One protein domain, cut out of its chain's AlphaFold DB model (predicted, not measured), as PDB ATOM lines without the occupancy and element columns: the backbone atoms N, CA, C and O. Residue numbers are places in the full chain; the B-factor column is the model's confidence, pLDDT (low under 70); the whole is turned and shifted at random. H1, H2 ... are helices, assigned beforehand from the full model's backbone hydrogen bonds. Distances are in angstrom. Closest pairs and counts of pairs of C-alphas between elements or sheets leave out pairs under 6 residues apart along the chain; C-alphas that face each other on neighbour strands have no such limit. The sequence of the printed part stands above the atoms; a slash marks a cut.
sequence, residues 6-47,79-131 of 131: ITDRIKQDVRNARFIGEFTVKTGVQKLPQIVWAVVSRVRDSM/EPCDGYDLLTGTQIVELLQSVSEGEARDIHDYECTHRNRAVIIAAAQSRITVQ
ATOM      1  N   ILE A   6     273.022 195.985 188.047       53.47
ATOM      2  CA  ILE A   6     272.438 197.095 187.267       53.47
ATOM      3  C   ILE A   6     273.076 198.452 187.615       53.47
ATOM      4  O   ILE A   6     273.243 199.301 186.743       53.47
ATOM      5  N   THR A   7     273.487 198.666 188.865       53.66
ATOM      6  CA  THR A   7     273.965 199.976 189.343       53.66
ATOM      7  C   THR A   7     275.354 200.370 188.841       53.66
ATOM      8  O   THR A   7     275.618 201.563 188.678       53.66
ATOM      9  N   ASP A   8     276.231 199.408 188.552       53.66
ATOM     10  CA  ASP A   8     277.618 199.711 188.172       53.66
ATOM     11  C   ASP A   8     277.762 200.068 186.689       53.66
ATOM     12  O   ASP A   8     278.536 200.961 186.342       53.66
ATOM     13  N   ARG A   9     276.945 199.462 185.816       55.62
ATOM     14  CA  ARG A   9     276.888 199.810 184.384       55.62
ATOM     15  C   ARG A   9     276.440 201.254 184.155       55.62
ATOM     16  O   ARG A   9     277.080 201.979 183.405       55.62
ATOM     17  N   ILE A  10     275.411 201.702 184.875       54.88
ATOM     18  CA  ILE A  10     274.849 203.054 184.717       54.88
ATOM     19  C   ILE A  10     275.865 204.129 185.138       54.88
ATOM     20  O   ILE A  10     276.021 205.144 184.461       54.88
ATOM     21  N   LYS A  11     276.618 203.901 186.223       54.66
ATOM     22  CA  LYS A  11     277.687 204.822 186.650       54.66
ATOM     23  C   LYS A  11     278.857 204.870 185.662       54.66
ATOM     24  O   LYS A  11     279.502 205.911 185.533       54.66
ATOM     25  N   GLN A  12     279.146 203.763 184.979       56.06
ATOM     26  CA  GLN A  12     280.189 203.688 183.956       56.06
ATOM     27  C   GLN A  12     279.790 204.473 182.696       56.06
ATOM     28  O   GLN A  12     280.587 205.271 182.198       56.06
ATOM     29  N   ASP A  13     278.543 204.323 182.244       52.75
ATOM     30  CA  ASP A  13     278.028 204.977 181.035       52.75
ATOM     31  C   ASP A  13     277.952 206.505 181.188       52.75
ATOM     32  O   ASP A  13     278.337 207.238 180.277       52.75
ATOM     33  N   VAL A  14     277.579 207.011 182.371       55.16
ATOM     34  CA  VAL A  14     277.586 208.460 182.673       55.16
ATOM     35  C   VAL A  14     279.004 209.044 182.645       55.16
ATOM     36  O   VAL A  14     279.218 210.171 182.194       55.16
ATOM     37  N   ARG A  15     280.003 208.276 183.095       53.06
ATOM     38  CA  ARG A  15     281.409 208.706 183.093       53.06
ATOM     39  C   ARG A  15     281.977 208.747 181.676       53.06
ATOM     40  O   ARG A  15     282.634 209.721 181.322       53.06
ATOM     41  N   ASN A  16     281.676 207.737 180.859       51.62
ATOM     42  CA  ASN A  16     282.087 207.692 179.454       51.62
ATOM     43  C   ASN A  16     281.401 208.785 178.616       51.62
ATOM     44  O   ASN A  16     282.062 209.419 177.795       51.62
ATOM     45  N   ALA A  17     280.120 209.086 178.868       53.84
ATOM     46  CA  ALA A  17     279.407 210.187 178.211       53.84
ATOM     47  C   ALA A  17     280.033 211.564 178.510       53.84
ATOM     48  O   ALA A  17     280.123 212.415 177.622       53.84
ATOM     49  N   ARG A  18     280.540 211.775 179.733       52.09
ATOM     50  CA  ARG A  18     281.225 213.020 180.122       52.09
ATOM     51  C   ARG A  18     282.530 213.249 179.345       52.09
ATOM     52  O   ARG A  18     282.810 214.384 178.974       52.09
ATOM     53  N   PHE A  19     283.284 212.192 179.033       45.78
ATOM     54  CA  PHE A  19     284.511 212.301 178.229       45.78
ATOM     55  C   PHE A  19     284.244 212.607 176.745       45.78
ATOM     56  O   PHE A  19     285.050 213.284 176.108       45.78
ATOM     57  N   ILE A  20     283.105 212.169 176.195       48.12
ATOM     58  CA  ILE A  20     282.722 212.445 174.797       48.12
ATOM     59  C   ILE A  20     282.269 213.907 174.622       48.12
ATOM     60  O   ILE A  20     282.570 214.529 173.603       48.12
ATOM     61  N   GLY A  21     281.613 214.491 175.632       42.47
ATOM     62  CA  GLY A  21     281.213 215.903 175.620       42.47
ATOM     63  C   GLY A  21     282.393 216.884 175.641       42.47
ATOM     64  O   GLY A  21     282.385 217.871 174.905       42.47
ATOM     65  N   GLU A  22     283.445 216.602 176.418       45.69
ATOM     66  CA  GLU A  22     284.615 217.493 176.513       45.69
ATOM     67  C   GLU A  22     285.507 217.487 175.257       45.69
ATOM     68  O   GLU A  22     286.139 218.502 174.945       45.69
ATOM     69  N   PHE A  23     285.556 216.389 174.492       35.28
ATOM     70  CA  PHE A  23     286.456 216.296 173.330       35.28
ATOM     71  C   PHE A  23     285.944 217.068 172.096       35.28
ATOM     72  O   PHE A  23     286.742 217.592 171.308       35.28
ATOM     73  N   THR A  24     284.623 217.224 171.962       44.25
ATOM     74  CA  THR A  24     283.999 218.005 170.876       44.25
ATOM     75  C   THR A  24     284.175 219.511 171.087       44.25
ATOM     76  O   THR A  24     284.474 220.237 170.138       44.25
ATOM     77  N   VAL A  25     284.100 219.985 172.335       51.44
ATOM     78  CA  VAL A  25     284.277 221.412 172.658       51.44
ATOM     79  C   VAL A  25     285.735 221.851 172.478       51.44
ATOM     80  O   VAL A  25     285.989 222.946 171.979       51.44
ATOM     81  N   LYS A  26     286.714 220.986 172.782       45.38
ATOM     82  CA  LYS A  26     288.139 221.335 172.628       45.38
ATOM     83  C   LYS A  26     288.615 221.371 171.168       45.38
ATOM     84  O   LYS A  26     289.565 222.084 170.856       45.38
ATOM     85  N   THR A  27     287.953 220.641 170.267       40.25
ATOM     86  CA  THR A  27     288.354 220.550 168.848       40.25
ATOM     87  C   THR A  27     287.719 221.644 167.974       40.25
ATOM     88  O   THR A  27     288.308 222.040 166.969       40.25
ATOM     89  N   GLY A  28     286.571 222.209 168.367       36.06
ATOM     90  CA  GLY A  28     285.907 223.286 167.614       36.06
ATOM     91  C   GLY A  28     286.652 224.630 167.622       36.06
ATOM     92  O   GLY A  28     286.529 225.411 166.683       36.06
ATOM     93  N   VAL A  29     287.479 224.887 168.641       40.78
ATOM     94  CA  VAL A  29     288.160 226.184 168.833       40.78
ATOM     95  C   VAL A  29     289.479 226.287 168.048       40.78
ATOM     96  O   VAL A  29     289.973 227.383 167.805       40.78
ATOM     97  N   GLN A  30     290.051 225.173 167.576       44.38
ATOM     98  CA  GLN A  30     291.387 225.182 166.953       44.38
ATOM     99  C   GLN A  30     291.406 225.380 165.425       44.38
ATOM    100  O   GLN A  30     292.475 225.587 164.854       44.38
ATOM    101  N   LYS A  31     290.257 225.318 164.738       45.59
ATOM    102  CA  LYS A  31     290.181 225.328 163.258       45.59
ATOM    103  C   LYS A  31     289.591 226.606 162.648       45.59
ATOM    104  O   LYS A  31     289.438 226.669 161.432       45.59
ATOM    105  N   LEU A  32     289.322 227.637 163.449       44.44
ATOM    106  CA  LEU A  32     288.764 228.912 162.982       44.44
ATOM    107  C   LEU A  32     289.723 230.109 162.770       44.44
ATOM    108  O   LEU A  32     289.224 231.145 162.339       44.44
ATOM    109  N   PRO A  33     291.059 230.054 162.963       47.41
ATOM    110  CA  PRO A  33     291.876 231.245 162.705       47.41
ATOM    111  C   PRO A  33     292.176 231.504 161.215       47.41
ATOM    112  O   PRO A  33     292.686 232.569 160.891       47.41
ATOM    113  N   GLN A  34     291.873 230.580 160.292       42.38
ATOM    114  CA  GLN A  34     292.294 230.720 158.884       42.38
ATOM    115  C   GLN A  34     291.244 231.349 157.953       42.38
ATOM    116  O   GLN A  34     291.606 232.000 156.979       42.38
ATOM    117  N   ILE A  35     289.946 231.192 158.234       50.06
ATOM    118  CA  ILE A  35     288.894 231.640 157.300       50.06
ATOM    119  C   ILE A  35     288.568 233.132 157.490       50.06
ATOM    120  O   ILE A  35     288.259 233.827 156.524       50.06
ATOM    121  N   VAL A  36     288.711 233.662 158.709       48.41
ATOM    122  CA  VAL A  36     288.334 235.054 159.015       48.41
ATOM    123  C   VAL A  36     289.354 236.069 158.467       48.41
ATOM    124  O   VAL A  36     288.969 237.142 158.003       48.41
ATOM    125  N   TRP A  37     290.648 235.726 158.413       38.16
ATOM    126  CA  TRP A  37     291.686 236.643 157.912       38.16
ATOM    127  C   TRP A  37     291.559 236.943 156.407       38.16
ATOM    128  O   TRP A  37     291.832 238.063 155.965       38.16
ATOM    129  N   ALA A  38     291.085 235.980 155.607       50.38
ATOM    130  CA  ALA A  38     290.940 236.150 154.159       50.38
ATOM    131  C   ALA A  38     289.871 237.195 153.782       50.38
ATOM    132  O   ALA A  38     290.016 237.894 152.777       50.38
ATOM    133  N   VAL A  39     288.827 237.349 154.605       48.06
ATOM    134  CA  VAL A  39     287.752 238.323 154.361       48.06
ATOM    135  C   VAL A  39     288.177 239.734 154.781       48.06
ATOM    136  O   VAL A  39     287.967 240.680 154.025       48.06
ATOM    137  N   VAL A  40     288.867 239.883 155.920       48.06
ATOM    138  CA  VAL A  40     289.396 241.187 156.375       48.06
ATOM    139  C   VAL A  40     290.457 241.748 155.420       48.06
ATOM    140  O   VAL A  40     290.516 242.957 155.195       48.06
ATOM    141  N   SER A  41     291.248 240.876 154.787       46.44
ATOM    142  CA  SER A  41     292.283 241.290 153.830       46.44
ATOM    143  C   SER A  41     291.693 241.953 152.576       46.44
ATOM    144  O   SER A  41     292.223 242.958 152.108       46.44
ATOM    145  N   ARG A  42     290.560 241.449 152.061       47.16
ATOM    146  CA  ARG A  42     289.906 241.999 150.856       47.16
ATOM    147  C   ARG A  42     289.294 243.382 151.066       47.16
ATOM    148  O   ARG A  42     289.207 244.152 150.116       47.16
ATOM    149  N   VAL A  43     288.886 243.704 152.291       45.25
ATOM    150  CA  VAL A  43     288.355 245.036 152.617       45.25
ATOM    151  C   VAL A  43     289.484 246.069 152.693       45.25
ATOM    152  O   VAL A  43     289.298 247.209 152.274       45.25
ATOM    153  N   ARG A  44     290.682 245.670 153.146       48.38
ATOM    154  CA  ARG A  44     291.828 246.585 153.274       48.38
ATOM    155  C   ARG A  44     292.405 247.031 151.927       48.38
ATOM    156  O   ARG A  44     292.740 248.203 151.794       48.38
ATOM    157  N   ASP A  45     292.457 246.139 150.937       44.06
ATOM    158  CA  ASP A  45     292.904 246.479 149.572       44.06
ATOM    159  C   ASP A  45     291.926 247.401 148.829       44.06
ATOM    160  O   ASP A  45     292.322 248.131 147.926       44.06
ATOM    161  N   SER A  46     290.647 247.427 149.216       50.00
ATOM    162  CA  SER A  46     289.670 248.315 148.576       50.00
ATOM    163  C   SER A  46     289.764 249.769 149.055       50.00
ATOM    164  O   SER A  46     289.214 250.648 148.392       50.00
ATOM    165  N   MET A  47     290.405 250.037 150.201       49.38
ATOM    166  CA  MET A  47     290.382 251.359 150.845       49.38
ATOM    167  C   MET A  47     291.615 252.223 150.537       49.38
ATOM    168  O   MET A  47     291.598 253.425 150.790       49.38
ATOM    169  N   GLU A  79     280.249 253.972 173.324       86.62
ATOM    170  CA  GLU A  79     280.185 252.917 174.334       86.62
ATOM    171  C   GLU A  79     278.723 252.730 174.793       86.62
ATOM    172  O   GLU A  79     277.991 253.721 174.873       86.62
ATOM    173  N   PRO A  80     278.278 251.495 175.106       88.38
ATOM    174  CA  PRO A  80     276.890 251.233 175.502       88.38
ATOM    175  C   PRO A  80     276.473 252.029 176.740       88.38
ATOM    176  O   PRO A  80     275.331 252.463 176.866       88.38
ATOM    177  N   CYS A  81     277.416 252.230 177.658       86.31
ATOM    178  CA  CYS A  81     277.282 253.107 178.807       86.31
ATOM    179  C   CYS A  81     278.640 253.727 179.159       86.31
ATOM    180  O   CYS A  81     279.684 253.282 178.681       86.31
ATOM    181  N   ASP A  82     278.620 254.777 179.980       86.81
ATOM    182  CA  ASP A  82     279.832 255.498 180.365       86.81
ATOM    183  C   ASP A  82     280.807 254.593 181.133       86.81
ATOM    184  O   ASP A  82     280.436 253.930 182.106       86.81
ATOM    185  N   GLY A  83     282.059 254.551 180.678       87.44
ATOM    186  CA  GLY A  83     283.103 253.723 181.275       87.44
ATOM    187  C   GLY A  83     282.890 252.217 181.105       87.44
ATOM    188  O   GLY A  83     283.508 251.439 181.837       87.44
ATOM    189  N   TYR A  84     282.059 251.780 180.153       92.38
ATOM    190  CA  TYR A  84     281.794 250.363 179.891       92.38
ATOM    191  C   TYR A  84     283.087 249.576 179.627       92.38
ATOM    192  O   TYR A  84     283.275 248.457 180.109       92.38
ATOM    193  N   ASP A  85     284.023 250.195 178.910       90.06
ATOM    194  CA  ASP A  85     285.315 249.609 178.565       90.06
ATOM    195  C   ASP A  85     286.236 249.362 179.773       90.06
ATOM    196  O   ASP A  85     287.175 248.561 179.669       90.06
ATOM    197  N   LEU A  86     285.966 250.027 180.903       91.88
ATOM    198  CA  LEU A  86     286.669 249.863 182.177       91.88
ATOM    199  C   LEU A  86     286.085 248.720 183.018       91.88
ATOM    200  O   LEU A  86     286.736 248.252 183.954       91.88
ATOM    201  N   LEU A  87     284.873 248.258 182.695       91.94
ATOM    202  CA  LEU A  87     284.212 247.196 183.436       91.94
ATOM    203  C   LEU A  87     284.817 245.827 183.113       91.94
ATOM    204  O   LEU A  87     285.051 245.431 181.962       91.94
ATOM    205  N   THR A  88     285.022 245.053 184.173       92.62
ATOM    206  CA  THR A  88     285.422 243.650 184.066       92.62
ATOM    207  C   THR A  88     284.272 242.796 183.533       92.62
ATOM    208  O   THR A  88     283.098 243.131 183.677       92.62
ATOM    209  N   GLY A  89     284.597 241.641 182.945       91.44
ATOM    210  CA  GLY A  89     283.576 240.748 182.389       91.44
ATOM    211  C   GLY A  89     282.527 240.308 183.417       91.44
ATOM    212  O   GLY A  89     281.355 240.204 183.077       91.44
ATOM    213  N   THR A  90     282.916 240.112 184.680       93.50
ATOM    214  CA  THR A  90     281.982 239.745 185.757       93.50
ATOM    215  C   THR A  90     281.024 240.879 186.104       93.50
ATOM    216  O   THR A  90     279.830 240.632 186.225       93.50
ATOM    217  N   GLN A  91     281.524 242.116 186.198       95.44
ATOM    218  CA  GLN A  91     280.692 243.298 186.454       95.44
ATOM    219  C   GLN A  91     279.688 243.533 185.325       95.44
ATOM    220  O   GLN A  91     278.549 243.908 185.576       95.44
ATOM    221  N   ILE A  92     280.084 243.271 184.080       95.81
ATOM    222  CA  ILE A  92     279.184 243.414 182.931       95.81
ATOM    223  C   ILE A  92     278.108 242.327 182.935       95.81
ATOM    224  O   ILE A  92     276.952 242.607 182.643       95.81
ATOM    225  N   VAL A  93     278.458 241.088 183.290       95.38
ATOM    226  CA  VAL A  93     277.463 240.012 183.422       95.38
ATOM    227  C   VAL A  93     276.456 240.323 184.532       95.38
ATOM    228  O   VAL A  93     275.275 240.035 184.366       95.38
ATOM    229  N   GLU A  94     276.892 240.937 185.634       94.31
ATOM    230  CA  GLU A  94     276.003 241.420 186.696       94.31
ATOM    231  C   GLU A  94     275.115 242.576 186.211       94.31
ATOM    232  O   GLU A  94     273.897 242.529 186.381       94.31
ATOM    233  N   LEU A  95     275.689 243.559 185.507       93.00
ATOM    234  CA  LEU A  95     274.946 244.651 184.871       93.00
ATOM    235  C   LEU A  95     273.834 244.108 183.959       93.00
ATOM    236  O   LEU A  95     272.679 244.519 184.089       93.00
ATOM    237  N   LEU A  96     274.150 243.117 183.116       94.62
ATOM    238  CA  LEU A  96     273.219 242.482 182.175       94.62
ATOM    239  C   LEU A  96     271.979 241.853 182.845       94.62
ATOM    240  O   LEU A  96     270.948 241.688 182.190       94.62
ATOM    241  N   GLN A  97     272.036 241.527 184.139       92.88
ATOM    242  CA  GLN A  97     270.876 241.021 184.886       92.88
ATOM    243  C   GLN A  97     269.864 242.124 185.216       92.88
ATOM    244  O   GLN A  97     268.672 241.844 185.331       92.88
ATOM    245  N   SER A  98     270.332 243.365 185.359       89.31
ATOM    246  CA  SER A  98     269.522 244.511 185.791       89.31
ATOM    247  C   SER A  98     269.018 245.389 184.645       89.31
ATOM    248  O   SER A  98     267.985 246.041 184.784       89.31
ATOM    249  N   VAL A  99     269.719 245.387 183.511       91.88
ATOM    250  CA  VAL A  99     269.386 246.217 182.348       91.88
ATOM    251  C   VAL A  99     268.174 245.702 181.576       91.88
ATOM    252  O   VAL A  99     267.756 244.536 181.683       91.88
ATOM    253  N   SER A 100     267.611 246.608 180.782       92.44
ATOM    254  CA  SER A 100     266.548 246.321 179.829       92.44
ATOM    255  C   SER A 100     267.054 245.507 178.631       92.44
ATOM    256  O   SER A 100     268.250 245.401 178.366       92.44
ATOM    257  N   GLU A 101     266.125 244.935 177.867       93.06
ATOM    258  CA  GLU A 101     266.458 244.198 176.643       93.06
ATOM    259  C   GLU A 101     267.123 245.099 175.587       93.06
ATOM    260  O   GLU A 101     268.028 244.657 174.888       93.06
ATOM    261  N   GLY A 102     266.703 246.369 175.486       92.12
ATOM    262  CA  GLY A 102     267.292 247.340 174.560       92.12
ATOM    263  C   GLY A 102     268.772 247.573 174.847       92.12
ATOM    264  O   GLY A 102     269.602 247.379 173.967       92.12
ATOM    265  N   GLU A 103     269.102 247.854 176.106       92.88
ATOM    266  CA  GLU A 103     270.489 248.025 176.551       92.88
ATOM    267  C   GLU A 103     271.310 246.736 176.385       92.88
ATOM    268  O   GLU A 103     272.487 246.784 176.031       92.88
ATOM    269  N   ALA A 104     270.698 245.563 176.586       95.38
ATOM    270  CA  ALA A 104     271.362 244.289 176.327       95.38
ATOM    271  C   ALA A 104     271.692 244.088 174.835       95.38
ATOM    272  O   ALA A 104     272.742 243.523 174.527       95.38
ATOM    273  N   ARG A 105     270.842 244.566 173.909       95.06
ATOM    274  CA  ARG A 105     271.141 244.571 172.462       95.06
ATOM    275  C   ARG A 105     272.284 245.521 172.127       95.06
ATOM    276  O   ARG A 105     273.205 245.111 171.428       95.06
ATOM    277  N   ASP A 106     272.282 246.723 172.695       94.31
ATOM    278  CA  ASP A 106     273.360 247.694 172.481       94.31
ATOM    279  C   ASP A 106     274.712 247.141 172.963       94.31
ATOM    280  O   ASP A 106     275.719 247.210 172.255       94.31
ATOM    281  N   ILE A 107     274.726 246.499 174.138       94.88
ATOM    282  CA  ILE A 107     275.901 245.795 174.669       94.88
ATOM    283  C   ILE A 107     276.324 244.639 173.752       94.88
ATOM    284  O   ILE A 107     277.513 244.485 173.466       94.88
ATOM    285  N   HIS A 108     275.379 243.823 173.284       95.69
ATOM    286  CA  HIS A 108     275.662 242.702 172.389       95.69
ATOM    287  C   HIS A 108     276.330 243.166 171.086       95.69
ATOM    288  O   HIS A 108     277.360 242.616 170.685       95.69
ATOM    289  N   ASP A 109     275.776 244.193 170.447       94.69
ATOM    290  CA  ASP A 109     276.265 244.712 169.172       94.69
ATOM    291  C   ASP A 109     277.625 245.393 169.336       94.69
ATOM    292  O   ASP A 109     278.536 245.181 168.523       94.69
ATOM    293  N   TYR A 110     277.807 246.138 170.430       94.81
ATOM    294  CA  TYR A 110     279.096 246.715 170.785       94.81
ATOM    295  C   TYR A 110     280.161 245.632 170.992       94.81
ATOM    296  O   TYR A 110     281.247 245.715 170.417       94.81
ATOM    297  N   GLU A 111     279.859 244.574 171.745       95.00
ATOM    298  CA  GLU A 111     280.802 243.474 171.954       95.00
ATOM    299  C   GLU A 111     281.143 242.754 170.650       95.00
ATOM    300  O   GLU A 111     282.320 242.510 170.395       95.00
ATOM    301  N   CYS A 112     280.162 242.469 169.792       93.94
ATOM    302  CA  CYS A 112     280.402 241.791 168.517       93.94
ATOM    303  C   CYS A 112     281.321 242.587 167.575       93.94
ATOM    304  O   CYS A 112     282.034 241.993 166.765       93.94
ATOM    305  N   THR A 113     281.316 243.917 167.678       90.88
ATOM    306  CA  THR A 113     282.057 244.813 166.778       90.88
ATOM    307  C   THR A 113     283.374 245.338 167.359       90.88
ATOM    308  O   THR A 113     284.252 245.717 166.584       90.88
ATOM    309  N   HIS A 114     283.555 245.315 168.687       90.56
ATOM    310  CA  HIS A 114     284.711 245.930 169.356       90.56
ATOM    311  C   HIS A 114     285.570 244.931 170.130       90.56
ATOM    312  O   HIS A 114     286.661 244.558 169.698       90.56
ATOM    313  N   ARG A 115     285.116 244.545 171.326       88.69
ATOM    314  CA  ARG A 115     285.912 243.786 172.300       88.69
ATOM    315  C   ARG A 115     285.837 242.275 172.079       88.69
ATOM    316  O   ARG A 115     286.748 241.562 172.498       88.69
ATOM    317  N   ASN A 116     284.781 241.801 171.423       92.94
ATOM    318  CA  ASN A 116     284.508 240.406 171.094       92.94
ATOM    319  C   ASN A 116     284.666 239.455 172.296       92.94
ATOM    320  O   ASN A 116     285.253 238.372 172.199       92.94
ATOM    321  N   ARG A 117     284.177 239.869 173.475       95.38
ATOM    322  CA  ARG A 117     284.231 239.034 174.680       95.38
ATOM    323  C   ARG A 117     283.107 238.007 174.624       95.38
ATOM    324  O   ARG A 117     281.984 238.280 175.038       95.38
ATOM    325  N   ALA A 118     283.432 236.797 174.170       95.38
ATOM    326  CA  ALA A 118     282.467 235.713 173.947       95.38
ATOM    327  C   ALA A 118     281.515 235.446 175.132       95.38
ATOM    328  O   ALA A 118     280.332 235.189 174.925       95.38
ATOM    329  N   VAL A 119     282.008 235.546 176.373       95.75
ATOM    330  CA  VAL A 119     281.187 235.362 177.587       95.75
ATOM    331  C   VAL A 119     280.086 236.419 177.689       95.75
ATOM    332  O   VAL A 119     278.955 236.098 178.041       95.75
ATOM    333  N   ILE A 120     280.405 237.668 177.359       96.38
ATOM    334  CA  ILE A 120     279.468 238.789 177.440       96.38
ATOM    335  C   ILE A 120     278.480 238.729 176.282       96.38
ATOM    336  O   ILE A 120     277.290 238.894 176.511       96.38
ATOM    337  N   ILE A 121     278.949 238.404 175.074       97.12
ATOM    338  CA  ILE A 121     278.083 238.188 173.905       97.12
ATOM    339  C   ILE A 121     277.025 237.126 174.226       97.12
ATOM    340  O   ILE A 121     275.832 237.372 174.065       97.12
ATOM    341  N   ALA A 122     277.442 235.975 174.763       96.25
ATOM    342  CA  ALA A 122     276.522 234.905 175.134       96.25
ATOM    343  C   ALA A 122     275.549 235.319 176.256       96.25
ATOM    344  O   ALA A 122     274.363 234.982 176.204       96.25
ATOM    345  N   ALA A 123     276.026 236.060 177.262       95.50
ATOM    346  CA  ALA A 123     275.188 236.553 178.355       95.50
ATOM    347  C   ALA A 123     274.151 237.580 177.868       95.50
ATOM    348  O   ALA A 123     272.975 237.478 178.216       95.50
ATOM    349  N   ALA A 124     274.564 238.522 177.020       96.12
ATOM    350  CA  ALA A 124     273.694 239.532 176.433       96.12
ATOM    351  C   ALA A 124     272.645 238.885 175.518       96.12
ATOM    352  O   ALA A 124     271.455 239.151 175.664       96.12
ATOM    353  N   GLN A 125     273.054 237.941 174.664       96.31
ATOM    354  CA  GLN A 125     272.133 237.169 173.829       96.31
ATOM    355  C   GLN A 125     271.105 236.402 174.669       96.31
ATOM    356  O   GLN A 125     269.913 236.431 174.364       96.31
ATOM    357  N   SER A 126     271.538 235.773 175.765       94.69
ATOM    358  CA  SER A 126     270.620 235.100 176.689       94.69
ATOM    359  C   SER A 126     269.592 236.083 177.249       94.69
ATOM    360  O   SER A 126     268.400 235.793 177.236       94.69
ATOM    361  N   ARG A 127     270.019 237.285 177.658       94.00
ATOM    362  CA  ARG A 127     269.119 238.322 178.184       94.00
ATOM    363  C   ARG A 127     268.088 238.804 177.158       94.00
ATOM    364  O   ARG A 127     266.957 239.069 177.554       94.00
ATOM    365  N   ILE A 128     268.468 238.876 175.881       94.44
ATOM    366  CA  ILE A 128     267.588 239.261 174.765       94.44
ATOM    367  C   ILE A 128     266.539 238.176 174.489       94.44
ATOM    368  O   ILE A 128     265.380 238.479 174.246       94.44
ATOM    369  N   THR A 129     266.938 236.902 174.534       90.38
ATOM    370  CA  THR A 129     266.048 235.779 174.177       90.38
ATOM    371  C   THR A 129     265.103 235.318 175.289       90.38
ATOM    372  O   THR A 129     264.133 234.628 174.996       90.38
ATOM    373  N   VAL A 130     265.383 235.642 176.555       75.44
ATOM    374  CA  VAL A 130     264.637 235.145 177.732       75.44
ATOM    375  C   VAL A 130     263.380 235.993 178.014       75.44
ATOM    376  O   VAL A 130     263.111 236.370 179.150       75.44
ATOM    377  N   GLN A 131     262.590 236.301 176.984       52.69
ATOM    378  CA  GLN A 131     261.275 236.946 177.123       52.69
ATOM    379  C   GLN A 131     260.133 235.973 176.840       52.69
ATOM    380  O   GLN A 131     260.203 235.251 175.821       52.69
TER     381      GLN A 131
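AT A GLANCE: This is residues 6 to 47 and 79 to 131 of the 131 residues of an uncharacterized protein of actinobacterium acAcidi (UniProt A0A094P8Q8). A long arm of two helices in a row, H1 then H2, sticks out free of a small compact head in which three helices, H3, H4 and H5, lie side by side, their centres in a triangle. The arm, residues 6 to 47, makes the length; the head spans 29 by 19 by 17 A. The printed part has 95 residues with five named helices, H1 to H5 in order, and no named strand: all helix. The whole is extended, with a radius of gyration of the C-alphas of 19.6 A, and spans 64 by 41 by 25 A.

HOW THE PARTS SIT: H1, residues 6 to 28, and H2, residues 35 to 47, are apart, and each touches no helix. H3, residues 89 to 98, and H5, residues 118 to 129, touch, the closest C-alphas being those of Val 93 and Ile 120, 6.4 A apart; they run the same way at a shallow tilt of 8 degrees. H4, residues 101 to 113, forms a helical hairpin with H5: they touch, C-alphas 104 and 124 being closest at 5.3 A, and run opposite ways at a shallow tilt of 31 degrees. H3 and H4 are close but not clearly touching, with the C-alphas of Leu 96 and Ala 104 closest at 6.4 A. Every O i to N i+4 pair is within hydrogen-bond range in H4 and H5, against 14 of 19 in H1, 4 of 6 in H3 and 4 of 9 in H2, where 7 of 10 O i to N i+3 pairs are.

IN THESE COORDINATES: H1 begins at C-alpha 6 (272.438, 197.095, 187.267) and is 35.4 A long. H2 is 20.8 A, H3 14.9 A, H4 18.5 A and H5 16.4 A, ending at C-alpha 129 (266.048, 235.779, 174.177).

THE WHOLE: The C-alphas of Ile 6 and Met 47, the two farthest apart, are 67.8 A apart. Residues 48 to 78 are not printed; C-alphas 47 and 79 are 25.7 A apart across the cut. The links H3 to H4 and H4 to H5 are tight, and H1 to H2 is short. The model's pLDDT is under 70 at residues 6 to 47 and 131.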